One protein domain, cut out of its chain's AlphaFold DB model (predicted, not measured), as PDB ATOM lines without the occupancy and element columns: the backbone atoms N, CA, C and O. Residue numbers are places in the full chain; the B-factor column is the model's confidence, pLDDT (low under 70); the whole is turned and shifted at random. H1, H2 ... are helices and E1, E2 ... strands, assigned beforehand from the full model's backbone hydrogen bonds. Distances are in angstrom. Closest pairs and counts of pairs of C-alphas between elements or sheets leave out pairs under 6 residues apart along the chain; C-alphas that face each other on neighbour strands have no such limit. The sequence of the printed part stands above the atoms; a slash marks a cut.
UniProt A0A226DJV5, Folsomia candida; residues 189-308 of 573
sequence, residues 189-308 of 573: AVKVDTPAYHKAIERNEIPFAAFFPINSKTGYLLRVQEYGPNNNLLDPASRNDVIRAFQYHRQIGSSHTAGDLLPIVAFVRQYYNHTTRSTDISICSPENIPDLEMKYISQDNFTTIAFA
ATOM      1  N   ALA A 189     -34.010  45.093 149.451       79.31
ATOM      2  CA  ALA A 189     -34.483  46.076 148.482       79.31
ATOM      3  C   ALA A 189     -33.309  46.963 148.021       79.31
ATOM      4  O   ALA A 189     -32.810  47.787 148.788       79.31
ATOM      5  N   VAL A 190     -32.868  46.795 146.773       90.50
ATOM      6  CA  VAL A 190     -31.789  47.576 146.146       90.50
ATOM      7  C   VAL A 190     -32.232  48.001 144.749       90.50
ATOM      8  O   VAL A 190     -32.708  47.175 143.970       90.50
ATOM      9  N   LYS A 191     -32.056  49.275 144.381       93.19
ATOM     10  CA  LYS A 191     -32.287  49.709 142.997       93.19
ATOM     11  C   LYS A 191     -31.168  49.187 142.090       93.19
ATOM     12  O   LYS A 191     -30.081  49.759 142.064       93.19
ATOM     13  N   VAL A 192     -31.438  48.120 141.333       93.69
ATOM     14  CA  VAL A 192     -30.547  47.647 140.260       93.69
ATOM     15  C   VAL A 192     -31.028  48.245 138.943       93.69
ATOM     16  O   VAL A 192     -32.038  47.819 138.395       93.69
ATOM     17  N   ASP A 193     -30.314  49.257 138.463       93.75
ATOM     18  CA  ASP A 193     -30.662  50.037 137.271       93.75
ATOM     19  C   ASP A 193     -29.462  50.033 136.316       93.75
ATOM     20  O   ASP A 193     -28.666  50.970 136.269       93.75
ATOM     21  N   THR A 194     -29.251  48.895 135.648       93.12
ATOM     22  CA  THR A 194     -28.107  48.675 134.754       93.12
ATOM     23  C   THR A 194     -28.585  48.339 133.338       93.12
ATOM     24  O   THR A 194     -29.611  47.674 133.179       93.12
ATOM     25  N   PRO A 195     -27.835  48.702 132.278       92.44
ATOM     26  CA  PRO A 195     -28.178  48.302 130.910       92.44
ATOM     27  C   PRO A 195     -28.208  46.782 130.691       92.44
ATOM     28  O   PRO A 195     -28.792  46.319 129.716       92.44
ATOM     29  N   ALA A 196     -27.575  46.002 131.574       91.50
ATOM     30  CA  ALA A 196     -27.662  44.545 131.581       91.50
ATOM     31  C   ALA A 196     -28.980  44.050 132.204       91.50
ATOM     32  O   ALA A 196     -29.567  43.110 131.677       91.50
ATOM     33  N   TYR A 197     -29.472  44.700 133.268       94.56
ATOM     34  CA  TYR A 197     -30.772  44.390 133.874       94.56
ATOM     35  C   TYR A 197     -31.911  44.595 132.879       94.56
ATOM     36  O   TYR A 197     -32.653  43.656 132.606       94.56
ATOM     37  N   HIS A 198     -31.980  45.775 132.259       93.44
ATOM     38  CA  HIS A 198     -33.026  46.078 131.276       93.44
ATOM     39  C   HIS A 198     -33.005  45.099 130.095       93.44
ATOM     40  O   HIS A 198     -34.046  44.557 129.749       93.44
ATOM     41  N   LYS A 199     -31.821  44.749 129.568       92.81
ATOM     42  CA  LYS A 199     -31.684  43.735 128.502       92.81
ATOM     43  C   LYS A 199     -32.097  42.323 128.921       92.81
ATOM     44  O   LYS A 199     -32.607  41.587 128.083       92.81
ATOM     45  N   ALA A 200     -31.880  41.926 130.175       92.69
ATOM     46  CA  ALA A 200     -32.353  40.634 130.670       92.69
ATOM     47  C   ALA A 200     -33.892  40.612 130.742       92.69
ATOM     48  O   ALA A 200     -34.517  39.675 130.246       92.69
ATOM     49  N   ILE A 201     -34.509  41.683 131.261       93.62
ATOM     50  CA  ILE A 201     -35.972  41.833 131.323       93.62
ATOM     51  C   ILE A 201     -36.596  41.899 129.915       93.62
ATOM     52  O   ILE A 201     -37.554  41.178 129.648       93.62
ATOM     53  N   GLU A 202     -36.021  42.669 128.982       93.00
ATOM     54  CA  GLU A 202     -36.434  42.727 127.562       93.00
ATOM     55  C   GLU A 202     -36.441  41.347 126.886       93.00
ATOM     56  O   GLU A 202     -37.261  41.080 126.007       93.00
ATOM     57  N   ARG A 203     -35.524  40.462 127.292       92.00
ATOM     58  CA  ARG A 203     -35.418  39.087 126.791       92.00
ATOM     59  C   ARG A 203     -36.236  38.075 127.590       92.00
ATOM     60  O   ARG A 203     -36.268  36.913 127.201       92.00
ATOM     61  N   ASN A 204     -36.883  38.468 128.688       92.94
ATOM     62  CA  ASN A 204     -37.508  37.543 129.639       92.94
ATOM     63  C   ASN A 204     -36.508  36.497 130.207       92.94
ATOM     64  O   ASN A 204     -36.872  35.361 130.520       92.94
ATOM     65  N   GLU A 205     -35.231  36.882 130.322       94.19
ATOM     66  CA  GLU A 205     -34.186  36.150 131.047       94.19
ATOM     67  C   GLU A 205     -34.351  36.379 132.565       94.19
ATOM     68  O   GLU A 205     -34.864  37.412 132.988       94.19
ATOM     69  N   ILE A 206     -33.892  35.446 133.411       95.06
ATOM     70  CA  ILE A 206     -33.861  35.648 134.873       95.06
ATOM     71  C   ILE A 206     -32.585  36.435 135.222       95.06
ATOM     72  O   ILE A 206     -31.504  35.861 135.094       95.06
ATOM     73  N   PRO A 207     -32.656  37.705 135.666       96.19
ATOM     74  CA  PRO A 207     -31.464  38.486 135.980       96.19
ATOM     75  C   PRO A 207     -30.851  38.067 137.322       96.19
ATOM     76  O   PRO A 207     -31.554  37.907 138.325       96.19
ATOM     77  N   PHE A 208     -29.521  37.957 137.370       96.50
ATOM     78  CA  PHE A 208     -28.786  37.615 138.589       96.50
ATOM     79  C   PHE A 208     -27.855  38.734 139.053       96.50
ATOM     80  O   PHE A 208     -27.243  39.438 138.252       96.50
ATOM     81  N   ALA A 209     -27.684  38.852 140.363       96.25
ATOM     82  CA  ALA A 209     -26.654  39.662 140.989       96.25
ATOM     83  C   ALA A 209     -25.628  38.756 141.679       96.25
ATOM     84  O   ALA A 209     -25.990  37.788 142.347       96.25
ATOM     85  N   ALA A 210     -24.343  39.079 141.552       95.62
ATOM     86  CA  ALA A 210     -23.297  38.420 142.326       95.62
ATOM     87  C   ALA A 210     -23.070  39.196 143.633       95.62
ATOM     88  O   ALA A 210     -22.687  40.363 143.590       95.62
ATOM     89  N   PHE A 211     -23.333  38.573 144.783       95.62
ATOM     90  CA  PHE A 211     -23.268  39.196 146.105       95.62
ATOM     91  C   PHE A 211     -21.994  38.836 146.871       95.62
ATOM     92  O   PHE A 211     -21.668  37.659 147.025       95.62
ATOM     93  N   PHE A 212     -21.312  39.842 147.419       94.88
ATOM     94  CA  PHE A 212     -20.073  39.692 148.182       94.88
ATOM     95  C   PHE A 212     -20.265  40.233 149.602       94.88
ATOM     96  O   PHE A 212     -20.298  41.457 149.781       94.88
ATOM     97  N   PRO A 213     -20.365  39.349 150.613       94.38
ATOM     98  CA  PRO A 213     -20.347  39.747 152.015       94.38
ATOM     99  C   PRO A 213     -19.055  40.479 152.387       94.38
ATOM    100  O   PRO A 213     -18.019  40.334 151.724       94.38
ATOM    101  N   ILE A 214     -19.101  41.220 153.493       92.56
ATOM    102  CA  ILE A 214     -17.939  41.937 154.035       92.56
ATOM    103  C   ILE A 214     -16.750  40.971 154.191       92.56
ATOM    104  O   ILE A 214     -16.867  39.902 154.784       92.56
ATOM    105  N   ASN A 215     -15.593  41.360 153.647       88.25
ATOM    106  CA  ASN A 215     -14.336  40.593 153.632       88.25
ATOM    107  C   ASN A 215     -14.362  39.226 152.908       88.25
ATOM    108  O   ASN A 215     -13.337  38.540 152.894       88.25
ATOM    109  N   SER A 216     -15.461  38.839 152.249       91.00
ATOM    110  CA  SER A 216     -15.497  37.620 151.432       91.00
ATOM    111  C   SER A 216     -14.738  37.786 150.107       91.00
ATOM    112  O   SER A 216     -14.784  38.844 149.472       91.00
ATOM    113  N   LYS A 217     -14.075  36.709 149.664       90.94
ATOM    114  CA  LYS A 217     -13.622  36.520 148.269       90.94
ATOM    115  C   LYS A 217     -14.588  35.667 147.442       90.94
ATOM    116  O   LYS A 217     -14.571  35.746 146.220       90.94
ATOM    117  N   THR A 218     -15.405  34.856 148.107       93.19
ATOM    118  CA  THR A 218     -16.447  34.045 147.481       93.19
ATOM    119  C   THR A 218     -17.679  34.920 147.259       93.19
ATOM    120  O   THR A 218     -18.136  35.596 148.189       93.19
ATOM    121  N   GLY A 219     -18.204  34.909 146.039       93.50
ATOM    122  CA  GLY A 219     -19.490  35.507 145.704       93.50
ATOM    123  C   GLY A 219     -20.631  34.504 145.810       93.50
ATOM    124  O   GLY A 219     -20.436  33.302 145.625       93.50
ATOM    125  N   TYR A 220     -21.832  35.007 146.063       95.25
ATOM    126  CA  TYR A 220     -23.059  34.220 146.097       95.25
ATOM    127  C   TYR A 220     -24.028  34.710 145.031       95.25
ATOM    128  O   TYR A 220     -24.202  35.915 144.862       95.25
ATOM    129  N   LEU A 221     -24.645  33.794 144.289       96.00
ATOM    130  CA  LEU A 221     -25.597  34.179 143.249       96.00
ATOM    131  C   LEU A 221     -26.966  34.499 143.867       96.00
ATOM    132  O   LEU A 221     -27.563  33.657 144.541       96.00
ATOM    133  N   LEU A 222     -27.463  35.707 143.614       96.19
ATOM    134  CA  LEU A 222     -28.803  36.161 143.975       96.19
ATOM    135  C   LEU A 222     -29.635  36.373 142.705       96.19
ATOM    136  O   LEU A 222     -29.114  36.849 141.697       96.19
ATOM    137  N   ARG A 223     -30.925  36.050 142.745       96.31
ATOM    138  CA  ARG A 223     -31.914  36.483 141.753       96.31
ATOM    139  C   ARG A 223     -32.274  37.941 142.028       96.31
ATOM    140  O   ARG A 223     -32.525  38.310 143.176       96.31
ATOM    141  N   VAL A 224     -32.337  38.755 140.980       96.44
ATOM    142  CA  VAL A 224     -32.922  40.099 141.038       96.44
ATOM    143  C   VAL A 224     -34.396  39.975 140.650       96.44
ATOM    144  O   VAL A 224     -34.707  39.443 139.589       96.44
ATOM    145  N   GLN A 225     -35.309  40.433 141.502       95.62
ATOM    146  CA  GLN A 225     -36.748  40.437 141.226       95.62
ATOM    147  C   GLN A 225     -37.302  41.852 141.394       95.62
ATOM    148  O   GLN A 225     -36.984  42.520 142.371       95.62
ATOM    149  N   GLU A 226     -38.132  42.324 140.465       94.31
ATOM    150  CA  GLU A 226     -38.738  43.655 140.568       94.31
ATOM    151  C   GLU A 226     -39.643  43.758 141.811       94.31
ATOM    152  O   GLU A 226     -40.482  42.888 142.059       94.31
ATOM    153  N   TYR A 227     -39.462  44.812 142.612       94.00
ATOM    154  CA  TYR A 227     -40.177  45.035 143.872       94.00
ATOM    155  C   TYR A 227     -40.718  46.471 143.939       94.00
ATOM    156  O   TYR A 227     -40.322  47.312 144.754       94.00
ATOM    157  N   GLY A 228     -41.650  46.750 143.028       92.19
ATOM    158  CA  GLY A 228     -42.216  48.078 142.821       92.19
ATOM    159  C   GLY A 228     -41.301  49.002 142.002       92.19
ATOM    160  O   GLY A 228     -40.161  48.665 141.698       92.19
ATOM    161  N   PRO A 229     -41.773  50.215 141.665       89.25
ATOM    162  CA  PRO A 229     -41.296  50.993 140.511       89.25
ATOM    163  C   PRO A 229     -39.887  51.604 140.634       89.25
ATOM    164  O   PRO A 229     -39.497  52.409 139.794       89.25
ATOM    165  N   ASN A 230     -39.145  51.311 141.704       90.00
ATOM    166  CA  ASN A 230     -37.814  51.878 141.963       90.00
ATOM    167  C   ASN A 230     -36.845  50.924 142.679       90.00
ATOM    168  O   ASN A 230     -35.687  51.292 142.852       90.00
ATOM    169  N   ASN A 231     -37.283  49.740 143.113       93.56
ATOM    170  CA  ASN A 231     -36.485  48.823 143.927       93.56
ATOM    171  C   ASN A 231     -36.596  47.409 143.364       93.56
ATOM    172  O   ASN A 231     -37.669  47.006 142.930       93.56
ATOM    173  N   ASN A 232     -35.523  46.634 143.477       95.75
ATOM    174  CA  ASN A 232     -35.551  45.202 143.220       95.75
ATOM    175  C   ASN A 232     -35.239  44.453 144.517       95.75
ATOM    176  O   ASN A 232     -34.376  44.876 145.288       95.75
ATOM    177  N   LEU A 233     -35.939  43.351 144.758       95.06
ATOM    178  CA  LEU A 233     -35.633  42.397 145.810       95.06
ATOM    179  C   LEU A 233     -34.475  41.500 145.350       95.06
ATOM    180  O   LEU A 233     -34.493  40.960 144.242       95.06
ATOM    181  N   LEU A 234     -33.457  41.363 146.197       95.31
ATOM    182  CA  LEU A 234     -32.341  40.444 145.999       95.31
ATOM    183  C   LEU A 234     -32.574  39.170 146.818       95.31
ATOM    184  O   LEU A 234     -32.326  39.162 148.027       95.31
ATOM    185  N   ASP A 235     -33.032  38.113 146.149       95.06
ATOM    186  CA  ASP A 235     -33.296  36.792 146.734       95.06
ATOM    187  C   ASP A 235     -32.141  35.814 146.461       95.06
ATOM    188  O   ASP A 235     -31.518  35.891 145.405       95.06
ATOM    189  N   PRO A 236     -31.880  34.816 147.317       95.12
ATOM    190  CA  PRO A 236     -31.004  33.685 146.993       95.12
ATOM    191  C   PRO A 236     -31.413  32.970 145.696       95.12
ATOM    192  O   PRO A 236     -32.546  32.507 145.568       95.12
ATOM    193  N   ALA A 237     -30.497  32.842 144.728       94.75
ATOM    194  CA  ALA A 237     -30.795  32.157 143.471       94.75
ATOM    195  C   ALA A 237     -30.956  30.647 143.702       94.75
ATOM    196  O   ALA A 237     -30.019  29.969 144.144       94.75
ATOM    197  N   SER A 238     -32.122  30.091 143.366       94.06
ATOM    198  CA  SER A 238     -32.328  28.646 143.465       94.06
ATOM    199  C   SER A 238     -31.592  27.901 142.344       94.06
ATOM    200  O   SER A 238     -31.362  28.431 141.253       94.06
ATOM    201  N   ARG A 239     -31.295  26.613 142.570       91.31
ATOM    202  CA  ARG A 239     -30.770  25.712 141.525       91.31
ATOM    203  C   ARG A 239     -31.655  25.725 140.268       91.31
ATOM    204  O   ARG A 239     -31.142  25.661 139.155       91.31
ATOM    205  N   ASN A 240     -32.971  25.860 140.444       92.94
ATOM    206  CA  ASN A 240     -33.944  25.882 139.353       92.94
ATOM    207  C   ASN A 240     -33.946  27.209 138.579       92.94
ATOM    208  O   ASN A 240     -34.180  27.192 137.376       92.94
ATOM    209  N   ASP A 241     -33.654  28.346 139.216       93.81
ATOM    210  CA  ASP A 241     -33.478  29.625 138.508       93.81
ATOM    211  C   ASP A 241     -32.279  29.550 137.559       93.81
ATOM    212  O   ASP A 241     -32.390  29.874 136.377       93.81
ATOM    213  N   VAL A 242     -31.155  29.028 138.053       90.75
ATOM    214  CA  VAL A 242     -29.931  28.874 137.259       90.75
ATOM    215  C   VAL A 242     -30.107  27.849 136.135       90.75
ATOM    216  O   VAL A 242     -29.735  28.124 134.994       90.75
ATOM    217  N   ILE A 243     -30.742  26.700 136.404       90.31
ATOM    218  CA  ILE A 243     -31.074  25.716 135.358       90.31
ATOM    219  C   ILE A 243     -31.979  26.337 134.280       90.31
ATOM    220  O   ILE A 243     -31.731  26.110 133.095       90.31
ATOM    221  N   ARG A 244     -32.982  27.145 134.656       91.12
ATOM    222  CA  ARG A 244     -33.859  27.836 133.693       91.12
ATOM    223  C   ARG A 244     -33.088  28.824 132.816       91.12
ATOM    224  O   ARG A 244     -33.299  28.822 131.608       91.12
ATOM    225  N   ALA A 245     -32.155  29.595 133.377       89.94
ATOM    226  CA  ALA A 245     -31.309  30.505 132.598       89.94
ATOM    227  C   ALA A 245     -30.421  29.761 131.579       89.94
ATOM    228  O   ALA A 245     -30.440  30.084 130.389       89.94
ATOM    229  N   PHE A 246     -29.730  28.691 131.997       86.62
ATOM    230  CA  PHE A 246     -28.955  27.845 131.075       86.62
ATOM    231  C   PHE A 246     -29.833  27.190 129.989       86.62
ATOM    232  O   PHE A 246     -29.420  27.092 128.830       86.62
ATOM    233  N   GLN A 247     -31.047  26.742 130.333       88.88
ATOM    234  CA  GLN A 247     -32.001  26.191 129.362       88.88
ATOM    235  C   GLN A 247     -32.459  27.245 128.347       88.88
ATOM    236  O   GLN A 247     -32.547  26.931 127.160       88.88
ATOM    237  N   TYR A 248     -32.701  28.480 128.788       86.12
ATOM    238  CA  TYR A 248     -33.141  29.578 127.932       86.12
ATOM    239  C   TYR A 248     -32.076  29.959 126.888       86.12
ATOM    240  O   TYR A 248     -32.354  29.933 125.687       86.12
ATOM    241  N   HIS A 249     -30.819  30.168 127.304       81.44
ATOM    242  CA  HIS A 249     -29.718  30.408 126.358       81.44
ATOM    243  C   HIS A 249     -29.523  29.242 125.372       81.44
ATOM    244  O   HIS A 249     -29.273  29.472 124.188       81.44
ATOM    245  N   ARG A 250     -29.717  27.990 125.815       83.88
ATOM    246  CA  ARG A 250     -29.663  26.814 124.929       83.88
ATOM    247  C   ARG A 250     -30.797  26.789 123.892       83.88
ATOM    248  O   ARG A 250     -30.564  26.312 122.784       83.88
ATOM    249  N   GLN A 251     -31.992  27.284 124.220       83.50
ATOM    250  CA  GLN A 251     -33.132  27.341 123.289       83.50
ATOM    251  C   GLN A 251     -32.962  28.408 122.202       83.50
ATOM    252  O   GLN A 251     -33.361  28.175 121.065       83.50
ATOM    253  N   ILE A 252     -32.328  29.543 122.518       78.62
ATOM    254  CA  ILE A 252     -32.044  30.610 121.540       78.62
ATOM    255  C   ILE A 252     -31.064  30.140 120.446       78.62
ATOM    256  O   ILE A 252     -31.011  30.726 119.365       78.62
ATOM    257  N   GLY A 253     -30.286  29.077 120.694       68.62
ATOM    258  CA  GLY A 253     -29.312  28.548 119.732       68.62
ATOM    259  C   GLY A 253     -28.147  29.504 119.454       68.62
ATOM    260  O   GLY A 253     -27.443  29.355 118.455       68.62
ATOM    261  N   SER A 254     -27.951  30.501 120.318       61.69
ATOM    262  CA  SER A 254     -26.903  31.504 120.186       61.69
ATOM    263  C   SER A 254     -25.521  30.878 120.363       61.69
ATOM    264  O   SER A 254     -25.269  30.115 121.294       61.69
ATOM    265  N   SER A 255     -24.583  31.249 119.490       65.81
ATOM    266  CA  SER A 255     -23.175  30.834 119.562       65.81
ATOM    267  C   SER A 255     -22.390  31.604 120.636       65.81
ATOM    268  O   SER A 255     -21.250  32.009 120.405       65.81
ATOM    269  N   HIS A 256     -23.031  31.877 121.772       62.19
ATOM    270  CA  HIS A 256     -22.436  32.567 122.907       62.19
ATOM    271  C   HIS A 256     -21.379  31.688 123.581       62.19
ATOM    272  O   HIS A 256     -21.483  30.457 123.599       62.19
ATOM    273  N   THR A 257     -20.331  32.320 124.106       57.09
ATOM    274  CA  THR A 257     -19.237  31.594 124.766       57.09
ATOM    275  C   THR A 257     -19.653  31.175 126.174       57.09
ATOM    276  O   THR A 257     -20.599  31.723 126.736       57.09
ATOM    277  N   ALA A 258     -18.948  30.219 126.788       49.28
ATOM    278  CA  ALA A 258     -19.329  29.708 128.108       49.28
ATOM    279  C   ALA A 258     -19.308  30.775 129.228       49.28
ATOM    280  O   ALA A 258     -19.911  30.572 130.281       49.28
ATOM    281  N   GLY A 259     -18.651  31.918 128.996       54.38
ATOM    282  CA  GLY A 259     -18.677  33.079 129.887       54.38
ATOM    283  C   GLY A 259     -19.975  33.894 129.857       54.38
ATOM    284  O   GLY A 259     -20.289  34.533 130.856       54.38
ATOM    285  N   ASP A 260     -20.744  33.836 128.766       65.88
ATOM    286  CA  ASP A 260     -21.979  34.616 128.567       65.88
ATOM    287  C   ASP A 260     -23.227  33.945 129.189       65.88
ATOM    288  O   ASP A 260     -24.319  34.507 129.156       65.88
ATOM    289  N   LEU A 261     -23.098  32.717 129.709       69.19
ATOM    290  CA  LEU A 261     -24.225  31.804 129.975       69.19
ATOM    291  C   LEU A 261     -25.104  32.140 131.195       69.19
ATOM    292  O   LEU A 261     -26.072  31.422 131.448       69.19
ATOM    293  N   LEU A 262     -24.770  33.177 131.964       79.94
ATOM    294  CA  LEU A 262     -25.617  33.693 133.040       79.94
ATOM    295  C   LEU A 262     -25.666  35.225 132.965       79.94
ATOM    296  O   LEU A 262     -24.608  35.857 133.026       79.94
ATOM    297  N   PRO A 263     -26.861  35.843 132.903       85.38
ATOM    298  CA  PRO A 263     -27.003  37.295 132.896       85.38
ATOM    299  C   PRO A 263     -26.747  37.845 134.307       85.38
ATOM    300  O   PRO A 263     -27.669  38.105 135.084       85.38
ATOM    301  N   ILE A 264     -25.468  38.008 134.657       90.62
ATOM    302  CA  ILE A 264     -25.049  38.707 135.876       90.62
ATOM    303  C   ILE A 264     -25.147  40.211 135.606       90.62
ATOM    304  O   ILE A 264     -24.259  40.825 135.017       90.62
ATOM    305  N   VAL A 265     -26.266  40.803 136.016       90.56
ATOM    306  CA  VAL A 265     -26.642  42.190 135.701       90.56
ATOM    307  C   VAL A 265     -26.007  43.221 136.635       90.56
ATOM    308  O   VAL A 265     -26.000  44.414 136.321       90.56
ATOM    309  N   ALA A 266     -25.508  42.774 137.791       93.81
ATOM    310  CA  ALA A 266     -24.897  43.607 138.818       93.81
ATOM    311  C   ALA A 266     -23.946  42.806 139.720       93.81
ATOM    312  O   ALA A 266     -24.168  41.628 140.009       93.81
ATOM    313  N   PHE A 267     -22.928  43.490 140.235       94.38
ATOM    314  CA  PHE A 267     -22.053  42.996 141.295       94.38
ATOM    315  C   PHE A 267     -22.354  43.816 142.545       94.38
ATOM    316  O   PHE A 267     -22.352  45.042 142.500       94.38
ATOM    317  N   VAL A 268     -22.697  43.149 143.640       94.31
ATOM    318  CA  VAL A 268     -23.334  43.750 144.815       94.31
ATOM    319  C   VAL A 268     -22.451  43.476 146.021       94.31
ATOM    320  O   VAL A 268     -22.297  42.330 146.438       94.31
ATOM    321  N   ARG A 269     -21.838  44.515 146.584       94.00
ATOM    322  CA  ARG A 269     -20.880  44.378 147.681       94.00
ATOM    323  C   ARG A 269     -21.440  44.952 148.969       94.00
ATOM    324  O   ARG A 269     -21.843  46.112 149.029       94.00
ATOM    325  N   GLN A 270     -21.412  44.138 150.013       94.12
ATOM    326  CA  GLN A 270     -21.689  44.585 151.365       94.12
ATOM    327  C   GLN A 270     -20.452  45.282 151.945       94.12
ATOM    328  O   GLN A 270     -19.326  44.794 151.805       94.12
ATOM    329  N   TYR A 271     -20.651  46.409 152.621       93.25
ATOM    330  CA  TYR A 271     -19.599  47.139 153.326       93.25
ATOM    331  C   TYR A 271     -20.093  47.596 154.701       93.25
ATOM    332  O   TYR A 271     -21.284  47.803 154.916       93.25
ATOM    333  N   TYR A 272     -19.176  47.738 155.660       93.12
ATOM    334  CA  TYR A 272     -19.512  48.306 156.963       93.12
ATOM    335  C   TYR A 272     -19.313  49.821 156.930       93.12
ATOM    336  O   TYR A 272     -18.203  50.310 156.706       93.12
ATOM    337  N   ASN A 273     -20.387  50.572 157.143       92.00
ATOM    338  CA  ASN A 273     -20.350  52.021 157.193       92.00
ATOM    339  C   ASN A 273     -20.044  52.464 158.629       92.00
ATOM    340  O   ASN A 273     -20.917  52.525 159.490       92.00
ATOM    341  N   HIS A 274     -18.775  52.776 158.897       90.50
ATOM    342  CA  HIS A 274     -18.308  53.166 160.232       90.50
ATOM    343  C   HIS A 274     -18.990  54.433 160.789       90.50
ATOM    344  O   HIS A 274     -19.020  54.608 162.008       90.50
ATOM    345  N   THR A 275     -19.544  55.295 159.929       93.62
ATOM    346  CA  THR A 275     -20.194  56.556 160.320       93.62
ATOM    347  C   THR A 275     -21.599  56.319 160.873       93.62
ATOM    348  O   THR A 275     -21.948  56.850 161.924       93.62
ATOM    349  N   THR A 276     -22.402  55.500 160.189       92.88
ATOM    350  CA  THR A 276     -23.764  55.112 160.611       92.88
ATOM    351  C   THR A 276     -23.779  53.895 161.537       92.88
ATOM    352  O   THR A 276     -24.789  53.629 162.184       92.88
ATOM    353  N   ARG A 277     -22.666  53.150 161.592       92.12
ATOM    354  CA  ARG A 277     -22.508  51.831 162.229       92.12
ATOM    355  C   ARG A 277     -23.379  50.719 161.618       92.12
ATOM    356  O   ARG A 277     -23.545  49.670 162.244       92.12
ATOM    357  N   SER A 278     -23.894  50.919 160.402       90.75
ATOM    358  CA  SER A 278     -24.705  49.947 159.656       90.75
ATOM    359  C   SER A 278     -23.881  49.100 158.679       90.75
ATOM    360  O   SER A 278     -22.808  49.494 158.216       90.75
ATOM    361  N   THR A 279     -24.398  47.917 158.346       90.25
ATOM    362  CA  THR A 279     -23.976  47.159 157.162       90.25
ATOM    363  C   THR A 279     -24.769  47.651 155.956       90.25
ATOM    364  O   THR A 279     -25.968  47.381 155.858       90.25
ATOM    365  N   ASP A 280     -24.100  48.342 155.044       91.56
ATOM    366  CA  ASP A 280     -24.698  48.902 153.835       91.56
ATOM    367  C   ASP A 280     -24.339  48.034 152.615       91.56
ATOM    368  O   ASP A 280     -23.449  47.178 152.666       91.56
ATOM    369  N   ILE A 281     -25.035  48.247 151.497       92.88
ATOM    370  CA  ILE A 281     -24.815  47.529 150.236       92.88
ATOM    371  C   ILE A 281     -24.627  48.540 149.102       92.88
ATOM    372  O   ILE A 281     -25.404  49.482 148.973       92.88
ATOM    373  N   SER A 282     -23.610  48.328 148.264       93.38
ATOM    374  CA  SER A 282     -23.380  49.100 147.038       93.38
ATOM    375  C   SER A 282     -23.311  48.196 145.808       93.38
ATOM    376  O   SER A 282     -22.847  47.057 145.872       93.38
ATOM    377  N   ILE A 283     -23.770  48.715 144.669       92.62
ATOM    378  CA  ILE A 283     -23.522  48.103 143.361       92.62
ATOM    379  C   ILE A 283     -22.138  48.566 142.890       92.62
ATOM    380  O   ILE A 283     -21.831  49.758 142.919       92.62
ATOM    381  N   CYS A 284     -21.298  47.624 142.474       91.88
ATOM    382  CA  CYS A 284     -19.943  47.855 141.990       91.88
ATOM    383  C   CYS A 284     -19.858  47.670 140.470       91.88
ATOM    384  O   CYS A 284     -20.449  46.744 139.912       91.88
ATOM    385  N   SER A 285     -19.059  48.511 139.807       86.06
ATOM    386  CA  SER A 285     -18.703  48.335 138.394       86.06
ATOM    387  C   SER A 285     -17.856  47.068 138.188       86.06
ATOM    388  O   SER A 285     -16.983  46.789 139.020       86.06
ATOM    389  N   PRO A 286     -18.038  46.328 137.077       80.38
ATOM    390  CA  PRO A 286     -17.395  45.026 136.877       80.38
ATOM    391  C   PRO A 286     -15.866  45.087 136.723       80.38
ATOM    392  O   PRO A 286     -15.178  44.099 136.950       80.38
ATOM    393  N   GLU A 287     -15.302  46.252 136.412       81.31
ATOM    394  CA  GLU A 287     -13.850  46.458 136.281       81.31
ATOM    395  C   GLU A 287     -13.066  46.229 137.591       81.31
ATOM    396  O   GLU A 287     -11.854  46.045 137.557       81.31
ATOM    397  N   ASN A 288     -13.744  46.222 138.748       76.06
ATOM    398  CA  ASN A 288     -13.130  46.045 140.072       76.06
ATOM    399  C   ASN A 288     -13.351  44.637 140.669       76.06
ATOM    400  O   ASN A 288     -13.218  44.443 141.881       76.06
ATOM    401  N   ILE A 289     -13.712  43.657 139.837       68.81
ATOM    402  CA  ILE A 289     -13.912  42.263 140.248       68.81
ATOM    403  C   ILE A 289     -12.546  41.539 140.340       68.81
ATOM    404  O   ILE A 289     -11.826  41.497 139.344       68.81
ATOM    405  N   PRO A 290     -12.161  40.955 141.495       67.88
ATOM    406  CA  PRO A 290     -10.991  40.071 141.592       67.88
ATOM    407  C   PRO A 290     -11.292  38.685 140.988       67.88
ATOM    408  O   PRO A 290     -12.435  38.399 140.664       67.88
ATOM    409  N   ASP A 291     -10.315  37.774 140.902       77.25
ATOM    410  CA  ASP A 291     -10.600  36.374 140.537       77.25
ATOM    411  C   ASP A 291     -11.624  35.755 141.513       77.25
ATOM    412  O   ASP A 291     -11.324  35.552 142.696       77.25
ATOM    413  N   LEU A 292     -12.844  35.489 141.028       75.25
ATOM    414  CA  LEU A 292     -13.979  35.079 141.855       75.25
ATOM    415  C   LEU A 292     -14.243  33.579 141.837       75.25
ATOM    416  O   LEU A 292     -14.359  32.942 140.793       75.25
ATOM    417  N   GLU A 293     -14.520  33.066 143.028       86.44
ATOM    418  CA  GLU A 293     -15.246  31.822 143.229       86.44
ATOM    419  C   GLU A 293     -16.727  32.159 143.472       86.44
ATOM    420  O   GLU A 293     -17.044  32.880 144.419       86.44
ATOM    421  N   MET A 294     -17.638  31.653 142.636       88.25
ATOM    422  CA  MET A 294     -19.087  31.827 142.811       88.25
ATOM    423  C   MET A 294     -19.712  30.562 143.403       88.25
ATOM    424  O   MET A 294     -19.511  29.463 142.881       88.25
ATOM    425  N   LYS A 295     -20.500  30.710 144.473       90.88
ATOM    426  CA  LYS A 295     -21.201  29.611 145.154       90.88
ATOM    427  C   LYS A 295     -22.705  29.860 145.259       90.88
ATOM    428  O   LYS A 295     -23.187  30.990 145.214       90.88
ATOM    429  N   TYR A 296     -23.452  28.775 145.425       89.44
ATOM    430  CA  TYR A 296     -24.857  28.835 145.821       89.44
ATOM    431  C   TYR A 296     -24.966  29.123 147.319       89.44
ATOM    432  O   TYR A 296     -24.098  28.730 148.102       89.44
ATOM    433  N   ILE A 297     -26.052  29.780 147.719       88.81
ATOM    434  CA  ILE A 297     -26.385  30.040 149.118       88.81
ATOM    435  C   ILE A 297     -27.827  29.599 149.374       88.81
ATOM    436  O   ILE A 297     -28.720  29.901 148.586       88.81
ATOM    437  N   SER A 298     -28.061  28.843 150.448       86.50
ATOM    438  CA  SER A 298     -29.423  28.552 150.901       86.50
ATOM    439  C   SER A 298     -30.018  29.787 151.579       86.50
ATOM    440  O   SER A 298     -29.288  30.626 152.104       86.50
ATOM    441  N   GLN A 299     -31.343  29.892 151.611       81.31
ATOM    442  CA  GLN A 299     -32.041  31.032 152.212       81.31
ATOM    443  C   GLN A 299     -31.748  31.186 153.720       81.31
ATOM    444  O   GLN A 299     -31.463  32.291 154.186       81.31
ATOM    445  N   ASP A 300     -31.660  30.064 154.443       80.06
ATOM    446  CA  ASP A 300     -31.196  29.996 155.840       80.06
ATOM    447  C   ASP A 300     -29.781  30.588 156.013       80.06
ATOM    448  O   ASP A 300     -29.508  31.348 156.945       80.06
ATOM    449  N   ASN A 301     -28.866  30.272 155.089       84.25
ATOM    450  CA  ASN A 301     -27.486  30.751 155.144       84.25
ATOM    451  C   ASN A 301     -27.371  32.204 154.675       84.25
ATOM    452  O   ASN A 301     -26.509  32.921 155.173       84.25
ATOM    453  N   PHE A 302     -28.220  32.657 153.748       85.06
ATOM    454  CA  PHE A 302     -28.194  34.027 153.237       85.06
ATOM    455  C   PHE A 302     -28.558  35.039 154.316       85.06
ATOM    456  O   PHE A 302     -27.802  35.983 154.529       85.06
ATOM    457  N   THR A 303     -29.651  34.808 155.048       82.25
ATOM    458  CA  THR A 303     -30.015  35.668 156.185       82.25
ATOM    459  C   THR A 303     -28.897  35.708 157.225       82.25
ATOM    460  O   THR A 303     -28.485  36.786 157.650       82.25
ATOM    461  N   THR A 304     -28.339  34.542 157.560       84.94
ATOM    462  CA  THR A 304     -27.213  34.418 158.492       84.94
ATOM    463  C   THR A 304     -25.980  35.195 158.023       84.94
ATOM    464  O   THR A 304     -25.397  35.923 158.813       84.94
ATOM    465  N   ILE A 305     -25.577  35.073 156.755       83.75
ATOM    466  CA  ILE A 305     -24.351  35.685 156.216       83.75
ATOM    467  C   ILE A 305     -24.518  37.187 155.970       83.75
ATOM    468  O   ILE A 305     -23.596  37.954 156.241       83.75
ATOM    469  N   ALA A 306     -25.672  37.620 155.464       80.25
ATOM    470  CA  ALA A 306     -25.882  39.004 155.064       80.25
ATOM    471  C   ALA A 306     -26.296  39.903 156.247       80.25
ATOM    472  O   ALA A 306     -25.854  41.048 156.321       80.25
ATOM    473  N   PHE A 307     -27.045  39.388 157.231       79.75
ATOM    474  CA  PHE A 307     -27.373  40.125 158.464       79.75
ATOM    475  C   PHE A 307     -26.435  39.804 159.648       79.75
ATOM    476  O   PHE A 307     -26.670  40.279 160.763       79.75
ATOM    477  N   ALA A 308     -25.345  39.050 159.432       77.06
ATOM    478  CA  ALA A 308     -24.270  38.884 160.415       77.06
ATOM    479  C   ALA A 308     -23.605  40.232 160.723       77.06
ATOM    480  O   ALA A 308     -22.769  40.731 159.971       77.06
TER     481      ALA A 308
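This is residues 189 to 308 of the 573 residues of a protein of Folsomia candida (UniProt A0A226DJV5). A strongly twisted sheet of six strands makes the core, with E1 and E2 in its middle and the hairpin of E4 and E5 reaching to one end of the long axis. H2 runs out toward the other end, where residues 251 to 259 stick out, while the short helices H1 and H3 pack by the sheet near E4 and E3. The printed part has 120 residues, with three named helices and six named strands in the order H1 E1 E2 E3 H2 E4 E5 E6 H3, of mixed class. The sheet is branched and mixed, E1 with E4 and E2 with E6 being parallel and its other neighbour pairs antiparallel. The whole is compact, with a radius of gyration of the C-alphas of 14.6 A, yet elongated, spanning 49 by 32 by 30 A.

The sheet holds E1, residues 208 to 212; E2, residues 218 to 226, 25.2 A long; E3, residues 232 to 236; E4, residues 264 to 273, 25.6 A; E5, residues 278 to 284, 18.4 A; and E6, residues 293 to 295. H1 spans residues 195 to 202, from C-alpha 195 at (-28.178, 48.302, 130.910). H2 spans residues 239 to 252, 20.6 A long. H3 spans residues 299 to 306, ending with C-alpha 306 at (-25.882, 39.004, 155.064).

E1, E2 and E3 form a meander, each strand the antiparallel neighbour of the one before; N 209 and O 222 are 2.8 A apart, and N 223 and O 235 2.7 A. E1 lies on one side of E2, and E3 and E6 on the other side. E6 is parallel to E2, with N 219 and O 293 at 2.8 A. On the other side of E1 from E2, E4 is parallel to E1, with N 268 and O 210 at 2.8 A. E4 and E5 form a hairpin, with N 269 and O 282 at 2.8 A. H1 is on the sheet at a height of 7.6 A, over none of its strands; the closest C-alphas of H1 and E4, Ala 196 and Val 265, are 4.9 A apart. H3 is on the sheet at a height of 8.7 A, over none of its strands, but only just: 2 of its C-alphas fall on E3. The closest C-alphas of H3 and E3, Gln 299 and Pro 236, are 5.9 A apart. H2 only grazes the sheet with residues 241 to 245. In H1, H2 and H3 every O i to N i+4 pair is within hydrogen-bond range.

The two C-alphas farthest apart, Gly 253 and Thr 275, are 50.1 A apart. The printed part has no cut. The link from H2 to E4, 11 residues, is long. Residues 189 to 190 pair antiparallel with residues 232 to 233 of E3. The mean pLDDT of the printed part is 87.7, with residues 253 to 261 and 289 to 290 under 70.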